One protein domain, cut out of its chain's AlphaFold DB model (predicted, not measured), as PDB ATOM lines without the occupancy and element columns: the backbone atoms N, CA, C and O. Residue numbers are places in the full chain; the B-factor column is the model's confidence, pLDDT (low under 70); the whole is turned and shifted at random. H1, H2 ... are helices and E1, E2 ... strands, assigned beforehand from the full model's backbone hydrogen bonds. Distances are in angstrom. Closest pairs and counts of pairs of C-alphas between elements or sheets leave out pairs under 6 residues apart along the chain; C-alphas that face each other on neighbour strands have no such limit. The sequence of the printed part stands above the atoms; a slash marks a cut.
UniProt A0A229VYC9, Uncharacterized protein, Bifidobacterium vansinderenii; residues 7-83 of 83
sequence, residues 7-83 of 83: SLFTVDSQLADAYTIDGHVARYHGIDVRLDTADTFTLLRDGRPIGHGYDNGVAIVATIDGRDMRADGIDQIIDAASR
ATOM      1  N   SER A   7     174.807 169.223 151.951       57.69
ATOM      2  CA  SER A   7     176.106 169.515 151.339       57.69
ATOM      3  C   SER A   7     177.094 170.182 152.310       57.69
ATOM      4  O   SER A   7     178.302 170.082 152.098       57.69
ATOM      5  N   LEU A   8     176.608 170.839 153.373       52.03
ATOM      6  CA  LEU A   8     177.435 171.535 154.370       52.03
ATOM      7  C   LEU A   8     177.582 170.784 155.701       52.03
ATOM      8  O   LEU A   8     178.426 171.163 156.514       52.03
ATOM      9  N   PHE A   9     176.789 169.740 155.936       61.72
ATOM     10  CA  PHE A   9     176.787 168.974 157.183       61.72
ATOM     11  C   PHE A   9     177.179 167.522 156.913       61.72
ATOM     12  O   PHE A   9     176.754 166.929 155.927       61.72
ATOM     13  N   THR A  10     177.952 166.916 157.816       52.47
ATOM     14  CA  THR A  10     178.112 165.456 157.808       52.47
ATOM     15  C   THR A  10     176.927 164.865 158.566       52.47
ATOM     16  O   THR A  10     176.776 165.108 159.759       52.47
ATOM     17  N   VAL A  11     176.032 164.168 157.866       52.03
ATOM     18  CA  VAL A  11     174.846 163.547 158.477       52.03
ATOM     19  C   VAL A  11     175.201 162.146 158.935       52.03
ATOM     20  O   VAL A  11     175.399 161.265 158.100       52.03
ATOM     21  N   ASP A  12     175.233 161.914 160.244       40.97
ATOM     22  CA  ASP A  12     175.519 160.576 160.769       40.97
ATOM     23  C   ASP A  12     174.309 159.644 160.655       40.97
ATOM     24  O   ASP A  12     174.466 158.433 160.497       40.97
ATOM     25  N   SER A  13     173.084 160.184 160.723       39.62
ATOM     26  CA  SER A  13     171.858 159.427 160.433       39.62
ATOM     27  C   SER A  13     170.625 160.313 160.196       39.62
ATOM     28  O   SER A  13     170.450 161.350 160.838       39.62
ATOM     29  N   GLN A  14     169.740 159.854 159.300       42.06
ATOM     30  CA  GLN A  14     168.395 160.391 159.065       42.06
ATOM     31  C   GLN A  14     167.361 159.342 159.506       42.06
ATOM     32  O   GLN A  14     167.210 158.301 158.865       42.06
ATOM     33  N   LEU A  15     166.658 159.600 160.609       39.72
ATOM     34  CA  LEU A  15     165.420 158.909 160.977       39.72
ATOM     35  C   LEU A  15     164.240 159.810 160.603       39.72
ATOM     36  O   LEU A  15     164.380 161.028 160.597       39.72
ATOM     37  N   ALA A  16     163.092 159.205 160.288       37.53
ATOM     38  CA  ALA A  16     161.942 159.855 159.646       37.53
ATOM     39  C   ALA A  16     161.476 161.187 160.277       37.53
ATOM     40  O   ALA A  16     160.901 161.991 159.557       37.53
ATOM     41  N   ASP A  17     161.778 161.430 161.557       41.62
ATOM     42  CA  ASP A  17     161.469 162.670 162.287       41.62
ATOM     43  C   ASP A  17     162.645 163.172 163.161       41.62
ATOM     44  O   ASP A  17     162.457 163.977 164.074       41.62
ATOM     45  N   ALA A  18     163.866 162.659 162.959       37.59
ATOM     46  CA  ALA A  18     165.022 163.014 163.784       37.59
ATOM     47  C   ALA A  18     166.348 162.874 163.025       37.59
ATOM     48  O   ALA A  18     166.688 161.805 162.517       37.59
ATOM     49  N   TYR A  19     167.134 163.948 163.025       45.12
ATOM     50  CA  TYR A  19     168.504 163.949 162.523       45.12
ATOM     51  C   TYR A  19     169.483 163.873 163.694       45.12
ATOM     52  O   TYR A  19     169.372 164.649 164.644       45.12
ATOM     53  N   THR A  20     170.456 162.963 163.615       47.78
ATOM     54  CA  THR A  20     171.652 163.031 164.468       47.78
ATOM     55  C   THR A  20     172.770 163.595 163.607       47.78
ATOM     56  O   THR A  20     173.136 162.984 162.601       47.78
ATOM     57  N   ILE A  21     173.238 164.791 163.953       54.88
ATOM     58  CA  ILE A  21     174.214 165.556 163.175       54.88
ATOM     59  C   ILE A  21     175.415 165.805 164.083       54.88
ATOM     60  O   ILE A  21     175.270 166.529 165.072       54.88
ATOM     61  N   ASP A  22     176.584 165.233 163.775       48.03
ATOM     62  CA  ASP A  22     177.830 165.641 164.424       48.03
ATOM     63  C   ASP A  22     178.158 167.080 164.017       48.03
ATOM     64  O   ASP A  22     178.515 167.390 162.879       48.03
ATOM     65  N   GLY A  23     178.016 167.987 164.982       57.56
ATOM     66  CA  GLY A  23     178.198 169.415 164.769       57.56
ATOM     67  C   GLY A  23     176.922 170.088 164.268       57.56
ATOM     68  O   GLY A  23     176.653 170.184 163.078       57.56
ATOM     69  N   HIS A  24     176.177 170.688 165.197       71.12
ATOM     70  CA  HIS A  24     174.995 171.508 164.898       71.12
ATOM     71  C   HIS A  24     175.310 172.813 164.146       71.12
ATOM     72  O   HIS A  24     174.406 173.618 163.937       71.12
ATOM     73  N   VAL A  25     176.578 173.064 163.799       73.56
ATOM     74  CA  VAL A  25     177.051 174.298 163.172       73.56
ATOM     75  C   VAL A  25     177.969 173.967 161.998       73.56
ATOM     76  O   VAL A  25     179.017 173.356 162.197       73.56
ATOM     77  N   ALA A  26     177.615 174.432 160.803       77.69
ATOM     78  CA  ALA A  26     178.471 174.399 159.619       77.69
ATOM     79  C   ALA A  26     178.916 175.817 159.251       77.69
ATOM     80  O   ALA A  26     178.111 176.742 159.283       77.69
ATOM     81  N   ARG A  27     180.184 176.008 158.877       78.75
ATOM     82  CA  ARG A  27     180.705 177.320 158.466       78.75
ATOM     83  C   ARG A  27     180.892 177.374 156.957       78.75
ATOM     84  O   ARG A  27     181.673 176.602 156.407       78.75
ATOM     85  N   TYR A  28     180.247 178.335 156.304       79.69
ATOM     86  CA  TYR A  28     180.335 178.559 154.863       79.69
ATOM     87  C   TYR A  28     180.463 180.054 154.559       79.69
ATOM     88  O   TYR A  28     179.674 180.864 155.034       79.69
ATOM     89  N   HIS A  29     181.504 180.441 153.813       82.69
ATOM     90  CA  HIS A  29     181.774 181.840 153.430       82.69
ATOM     91  C   HIS A  29     181.711 182.858 154.596       82.69
ATOM     92  O   HIS A  29     181.281 183.997 154.441       82.69
ATOM     93  N   GLY A  30     182.167 182.455 155.790       82.19
ATOM     94  CA  GLY A  30     182.161 183.312 156.985       82.19
ATOM     95  C   GLY A  30     180.800 183.437 157.683       82.19
ATOM     96  O   GLY A  30     180.689 184.200 158.641       82.19
ATOM     97  N   ILE A  31     179.797 182.684 157.232       84.81
ATOM     98  CA  ILE A  31     178.507 182.513 157.894       84.81
ATOM     99  C   ILE A  31     178.485 181.137 158.557       84.81
ATOM    100  O   ILE A  31     178.773 180.123 157.923       84.81
ATOM    101  N   ASP A  32     178.140 181.108 159.836       87.81
ATOM    102  CA  ASP A  32     177.889 179.881 160.574       87.81
ATOM    103  C   ASP A  32     176.384 179.561 160.475       87.81
ATOM    104  O   ASP A  32     175.536 180.355 160.883       87.81
ATOM    105  N   VAL A  33     176.040 178.408 159.909       86.19
ATOM    106  CA  VAL A  33     174.685 177.858 159.831       86.19
ATOM    107  C   VAL A  33     174.482 176.953 161.033       86.19
ATOM    108  O   VAL A  33     175.089 175.887 161.104       86.19
ATOM    109  N   ARG A  34     173.634 177.359 161.977       87.56
ATOM    110  CA  ARG A  34     173.268 176.543 163.133       87.56
ATOM    111  C   ARG A  34     171.894 175.926 162.938       87.56
ATOM    112  O   ARG A  34     170.921 176.664 162.838       87.56
ATOM    113  N   LEU A  35     171.799 174.604 162.962       84.25
ATOM    114  CA  LEU A  35     170.507 173.923 162.982       84.25
ATOM    115  C   LEU A  35     169.885 174.064 164.374       84.25
ATOM    116  O   LEU A  35     170.496 173.686 165.375       84.25
ATOM    117  N   ASP A  36     168.685 174.635 164.440       82.81
ATOM    118  CA  ASP A  36     167.922 174.760 165.685       82.81
ATOM    119  C   ASP A  36     166.941 173.583 165.841       82.81
ATOM    120  O   ASP A  36     166.677 173.137 166.956       82.81
ATOM    121  N   THR A  37     166.431 173.052 164.723       80.00
ATOM    122  CA  THR A  37     165.638 171.814 164.652       80.00
ATOM    123  C   THR A  37     166.011 171.021 163.394       80.00
ATOM    124  O   THR A  37     166.956 171.376 162.693       80.00
ATOM    125  N   ALA A  38     165.264 169.951 163.111       76.12
ATOM    126  CA  ALA A  38     165.371 169.178 161.880       76.12
ATOM    127  C   ALA A  38     165.191 170.028 160.610       76.12
ATOM    128  O   ALA A  38     165.924 169.837 159.646       76.12
ATOM    129  N   ASP A  39     164.265 170.989 160.652       81.44
ATOM    130  CA  ASP A  39     163.863 171.763 159.477       81.44
ATOM    131  C   ASP A  39     164.222 173.245 159.590       81.44
ATOM    132  O   ASP A  39     164.057 173.975 158.625       81.44
ATOM    133  N   THR A  40     164.682 173.731 160.748       86.81
ATOM    134  CA  THR A  40     164.926 175.166 160.980       86.81
ATOM    135  C   THR A  40     166.358 175.455 161.386       86.81
ATOM    136  O   THR A  40     166.975 174.693 162.135       86.81
ATOM    137  N   PHE A  41     166.858 176.619 160.984       89.31
ATOM    138  CA  PHE A  41     168.221 177.042 161.269       89.31
ATOM    139  C   PHE A  41     168.356 178.550 161.487       89.31
ATOM    140  O   PHE A  41     167.577 179.357 160.977       89.31
ATOM    141  N   THR A  42     169.420 178.922 162.190       92.56
ATOM    142  CA  THR A  42     169.880 180.291 162.404       92.56
ATOM    143  C   THR A  42     171.179 180.515 161.636       92.56
ATOM    144  O   THR A  42     172.077 179.677 161.646       92.56
ATOM    145  N   LEU A  43     171.308 181.679 161.007       91.06
ATOM    146  CA  LEU A  43     172.519 182.121 160.322       91.06
ATOM    147  C   LEU A  43     173.241 183.142 161.191       91.06
ATOM    148  O   LEU A  43     172.647 184.144 161.601       91.06
ATOM    149  N   LEU A  44     174.523 182.904 161.456       91.50
ATOM    150  CA  LEU A  44     175.354 183.784 162.262       91.50
ATOM    151  C   LEU A  44     176.535 184.319 161.455       91.50
ATOM    152  O   LEU A  44     177.182 183.584 160.720       91.50
ATOM    153  N   ARG A  45     176.865 185.594 161.649       90.25
ATOM    154  CA  ARG A  45     178.122 186.196 161.195       90.25
ATOM    155  C   ARG A  45     178.854 186.720 162.417       90.25
ATOM    156  O   ARG A  45     178.277 187.463 163.209       90.25
ATOM    157  N   ASP A  46     180.089 186.271 162.612       89.44
ATOM    158  CA  ASP A  46     180.904 186.600 163.790       89.44
ATOM    159  C   ASP A  46     180.169 186.343 165.124       89.44
ATOM    160  O   ASP A  46     180.207 187.148 166.058       89.44
ATOM    161  N   GLY A  47     179.435 185.226 165.198       87.50
ATOM    162  CA  GLY A  47     178.659 184.827 166.378       87.50
ATOM    163  C   GLY A  47     177.371 185.624 166.619       87.50
ATOM    164  O   GLY A  47     176.706 185.405 167.631       87.50
ATOM    165  N   ARG A  48     176.987 186.537 165.716       93.19
ATOM    166  CA  ARG A  48     175.739 187.308 165.805       93.19
ATOM    167  C   ARG A  48     174.702 186.800 164.807       93.19
ATOM    168  O   ARG A  48     175.062 186.632 163.643       93.19
ATOM    169  N   PRO A  49     173.433 186.613 165.211       93.94
ATOM    170  CA  PRO A  49     172.369 186.266 164.279       93.94
ATOM    171  C   PRO A  49     172.200 187.358 163.219       93.94
ATOM    172  O   PRO A  49     171.994 188.523 163.556       93.94
ATOM    173  N   ILE A  50     172.282 186.963 161.953       94.56
ATOM    174  CA  ILE A  50     171.995 187.813 160.787       94.56
ATOM    175  C   ILE A  50     170.766 187.321 160.022       94.56
ATOM    176  O   ILE A  50     170.233 188.024 159.170       94.56
ATOM    177  N   GLY A  51     170.301 186.109 160.320       94.00
ATOM    178  CA  GLY A  51     169.175 185.521 159.628       94.00
ATOM    179  C   GLY A  51     168.702 184.220 160.245       94.00
ATOM    180  O   GLY A  51     169.307 183.688 161.175       94.00
ATOM    181  N   HIS A  52     167.605 183.718 159.708       94.69
ATOM    182  CA  HIS A  52     167.030 182.423 160.048       94.69
ATOM    183  C   HIS A  52     166.342 181.853 158.816       94.69
ATOM    184  O   HIS A  52     166.036 182.585 157.874       94.69
ATOM    185  N   GLY A  53     166.089 180.557 158.818       92.12
ATOM    186  CA  GLY A  53     165.387 179.923 157.724       92.12
ATOM    187  C   GLY A  53     164.882 178.546 158.079       92.12
ATOM    188  O   GLY A  53     165.047 178.060 159.200       92.12
ATOM    189  N   TYR A  54     164.226 177.948 157.100       88.56
ATOM    190  CA  TYR A  54     163.694 176.611 157.203       88.56
ATOM    191  C   TYR A  54     163.697 175.896 155.855       88.56
ATOM    192  O   TYR A  54     163.695 176.521 154.791       88.56
ATOM    193  N   ASP A  55     163.674 174.575 155.924       85.69
ATOM    194  CA  ASP A  55     163.347 173.694 154.818       85.69
ATOM    195  C   ASP A  55     161.892 173.255 154.907       85.69
ATOM    196  O   ASP A  55     161.353 173.005 155.980       85.69
ATOM    197  N   ASN A  56     161.238 173.169 153.759       81.31
ATOM    198  CA  ASN A  56     159.885 172.631 153.639       81.31
ATOM    199  C   ASN A  56     159.841 171.322 152.838       81.31
ATOM    200  O   ASN A  56     158.768 170.922 152.387       81.31
ATOM    201  N   GLY A  57     160.995 170.694 152.603       78.50
ATOM    202  CA  GLY A  57     161.140 169.481 151.800       78.50
ATOM    203  C   GLY A  57     161.095 169.728 150.291       78.50
ATOM    204  O   GLY A  57     161.151 168.781 149.512       78.50
ATOM    205  N   VAL A  58     160.980 170.984 149.851       82.00
ATOM    206  CA  VAL A  58     161.031 171.374 148.433       82.00
ATOM    207  C   VAL A  58     162.138 172.387 148.191       82.00
ATOM    208  O   VAL A  58     162.841 172.285 147.193       82.00
ATOM    209  N   ALA A  59     162.282 173.370 149.077       84.00
ATOM    210  CA  ALA A  59     163.272 174.428 148.961       84.00
ATOM    211  C   ALA A  59     163.611 175.006 150.334       84.00
ATOM    212  O   ALA A  59     162.774 175.009 151.242       84.00
ATOM    213  N   ILE A  60     164.785 175.621 150.417       88.38
ATOM    214  CA  ILE A  60     165.184 176.444 151.550       88.38
ATOM    215  C   ILE A  60     164.587 177.831 151.405       88.38
ATOM    216  O   ILE A  60     164.681 178.470 150.353       88.38
ATOM    217  N   VAL A  61     163.984 178.301 152.488       91.81
ATOM    218  CA  VAL A  61     163.520 179.674 152.639       91.81
ATOM    219  C   VAL A  61     164.275 180.280 153.808       91.81
ATOM    220  O   VAL A  61     164.280 179.715 154.898       91.81
ATOM    221  N   ALA A  62     164.917 181.423 153.597       93.06
ATOM    222  CA  ALA A  62     165.637 182.112 154.655       93.06
ATOM    223  C   ALA A  62     165.454 183.620 154.557       93.06
ATOM    224  O   ALA A  62     165.396 184.181 153.465       93.06
ATOM    225  N   THR A  63     165.436 184.268 155.711       95.06
ATOM    226  CA  THR A  63     165.496 185.718 155.840       95.06
ATOM    227  C   THR A  63     166.887 186.092 156.336       95.06
ATOM    228  O   THR A  63     167.270 185.686 157.433       95.06
ATOM    229  N   ILE A  64     167.639 186.875 155.558       92.81
ATOM    230  CA  ILE A  64     168.974 187.382 155.922       92.81
ATOM    231  C   ILE A  64     168.960 188.901 155.860       92.81
ATOM    232  O   ILE A  64     168.565 189.472 154.846       92.81
ATOM    233  N   ASP A  65     169.363 189.563 156.945       89.50
ATOM    234  CA  ASP A  65     169.401 191.026 157.056       89.50
ATOM    235  C   ASP A  65     168.071 191.690 156.615       89.50
ATOM    236  O   ASP A  65     168.040 192.756 156.000       89.50
ATOM    237  N   GLY A  66     166.943 191.027 156.910       88.56
ATOM    238  CA  GLY A  66     165.590 191.479 156.564       88.56
ATOM    239  C   GLY A  66     165.154 191.224 155.115       88.56
ATOM    240  O   GLY A  66     164.134 191.766 154.692       88.56
ATOM    241  N   ARG A  67     165.906 190.431 154.344       92.50
ATOM    242  CA  ARG A  67     165.565 190.039 152.970       92.50
ATOM    243  C   ARG A  67     165.230 188.560 152.896       92.50
ATOM    244  O   ARG A  67     166.053 187.729 153.272       92.50
ATOM    245  N   ASP A  68     164.060 188.256 152.354       94.00
ATOM    246  CA  ASP A  68     163.629 186.881 152.127       94.00
ATOM    247  C   ASP A  68     164.236 186.330 150.840       94.00
ATOM    248  O   ASP A  68     164.246 186.976 149.789       94.00
ATOM    249  N   MET A  69     164.744 185.111 150.933       93.25
ATOM    250  CA  MET A  69     165.434 184.402 149.871       93.25
ATOM    251  C   MET A  69     164.903 182.975 149.810       93.25
ATOM    252  O   MET A  69     164.586 182.365 150.832       93.25
ATOM    253  N   ARG A  70     164.803 182.444 148.593       93.06
ATOM    254  CA  ARG A  70     164.381 181.070 148.338       93.06
ATOM    255  C   ARG A  70     165.328 180.439 147.335       93.06
ATOM    256  O   ARG A  70     165.546 181.018 146.273       93.06
ATOM    257  N   ALA A  71     165.840 179.263 147.661       88.12
ATOM    258  CA  ALA A  71     166.703 178.494 146.776       88.12
ATOM    259  C   ALA A  71     166.583 176.998 147.061       88.12
ATOM    260  O   ALA A  71     166.035 176.593 148.087       88.12
ATOM    261  N   ASP A  72     167.121 176.182 146.162       84.69
ATOM    262  CA  ASP A  72     167.140 174.730 146.346       84.69
ATOM    263  C   ASP A  72     168.169 174.317 147.411       84.69
ATOM    264  O   ASP A  72     167.977 173.323 148.096       84.69
ATOM    265  N   GLY A  73     169.225 175.112 147.604       82.06
ATOM    266  CA  GLY A  73     170.267 174.874 148.602       82.06
ATOM    267  C   GLY A  73     170.611 176.120 149.413       82.06
ATOM    268  O   GLY A  73     170.472 177.255 148.945       82.06
ATOM    269  N   ILE A  74     171.064 175.916 150.650       81.31
ATOM    270  CA  ILE A  74     171.456 177.012 151.548       81.31
ATOM    271  C   ILE A  74     172.733 177.750 151.101       81.31
ATOM    272  O   ILE A  74     172.883 178.942 151.362       81.31
ATOM    273  N   ASP A  75     173.620 177.072 150.377       82.62
ATOM    274  CA  ASP A  75     174.807 177.638 149.731       82.62
ATOM    275  C   ASP A  75     174.436 178.767 148.758       82.62
ATOM    276  O   ASP A  75     175.004 179.856 148.824       82.62
ATOM    277  N   GLN A  76     173.405 178.557 147.935       84.88
ATOM    278  CA  GLN A  76     172.905 179.558 146.988       84.88
ATOM    279  C   GLN A  76     172.349 180.797 147.700       84.88
ATOM    280  O   GLN A  76     172.550 181.920 147.232       84.88
ATOM    281  N   ILE A  77     171.666 180.607 148.837       87.81
ATOM    282  CA  ILE A  77     171.188 181.719 149.667       87.81
ATOM    283  C   ILE A  77     172.378 182.522 150.201       87.81
ATOM    284  O   ILE A  77     172.398 183.746 150.070       87.81
ATOM    285  N   ILE A  78     173.377 181.850 150.778       85.88
ATOM    286  CA  ILE A  78     174.555 182.512 151.354       85.88
ATOM    287  C   ILE A  78     175.359 183.251 150.275       85.88
ATOM    288  O   ILE A  78     175.765 184.398 150.484       85.88
ATOM    289  N   ASP A  79     175.546 182.643 149.106       87.12
ATOM    290  CA  ASP A  79     176.273 183.252 147.991       87.12
ATOM    291  C   ASP A  79     175.552 184.479 147.436       87.12
ATOM    292  O   ASP A  79     176.191 185.485 147.123       87.12
ATOM    293  N   ALA A  80     174.222 184.438 147.344       86.50
ATOM    294  CA  ALA A  80     173.434 185.584 146.914       86.50
ATOM    295  C   ALA A  80     173.374 186.699 147.977       86.50
ATOM    296  O   ALA A  80     173.310 187.867 147.609       86.50
ATOM    297  N   ALA A  81     173.454 186.369 149.271       83.50
ATOM    298  CA  ALA A  81     173.525 187.353 150.357       83.50
ATOM    299  C   ALA A  81     174.913 188.005 150.502       83.50
ATOM    300  O   ALA A  81     175.045 189.044 151.149       83.50
ATOM    301  N   SER A  82     175.948 187.394 149.922       78.12
ATOM    302  CA  SER A  82     177.337 187.873 149.975       78.12
ATOM    303  C   SER A  82     177.731 188.755 148.779       78.12
ATOM    304  O   SER A  82     178.876 189.205 148.712       78.12
ATOM    305  N   ARG A  83     176.810 188.987 147.834       72.62
ATOM    306  CA  ARG A  83     176.974 189.870 146.666       72.62
ATOM    307  C   ARG A  83     176.396 191.256 146.926       72.62
ATOM    308  O   ARG A  83     177.023 192.224 146.444       72.62
TER     309      ARG A  83
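What this domain is: This is residues 7 to 83 of the 83 residues of an uncharacterized protein of Bifidobacterium vansinderenii (UniProt A0A229VYC9). A strongly twisted sheet of six strands, E3 to E8, curls round the single helix H1, while a small hairpin, E1 and E2, lies off at one end, apart from the other elements. The printed part has 77 residues, with eight named strands followed by one named helix, and is mostly strand. The large sheet, in the order E3 E4 E5 E6 E7 E8, is antiparallel; the whole is compact, with a radius of gyration of the C-alphas of 11.9 A and spans of 35 by 26 by 17 A.

How they stand to each other: E1, residues 11 to 15, and E2, residues 18 to 21, form an antiparallel hairpin at 173 degrees, with N 15 and O 18 2.9 A apart. E3, residues 25 to 28, E4, 31 to 35, E5, 40 to 45, E6, 48 to 55, E7, 60 to 64, and E8, 67 to 71, form a meander, each strand the antiparallel neighbour of the one before. Within hydrogen-bond range are N 26 and O 33, 2.9 A, between E3 and E4; N 32 and O 44, 2.8 A, between E4 and E5; N 43 and O 51, 2.8 A, between E5 and E6; N 54 and O 61, 2.8 A, between E6 and E7; and N 62 and O 69, 2.9 A, between E7 and E8. H1, residues 74 to 81, is on this sheet; its closest C-alphas to E8 are Ile 77 and Ala 71, 6.2 A. In H1 every O i to N i+4 pair is within range.

Where its parts are: E1 begins at C-alpha 11, (174.846, 163.547, 158.477). E6, the longest strand, measures 21.4 A, E5 17.2 A, and H1 10.6 A, ending at C-alpha 81, (173.525, 187.353, 150.357).

The domain as a whole: The C-alphas of Leu 15 and Arg 83 are farthest apart, 36.0 A. The printed part has no cut, and the links between named elements are tight. Mean pLDDT of the printed part is 77.7; residues 7 to 23 are under 70.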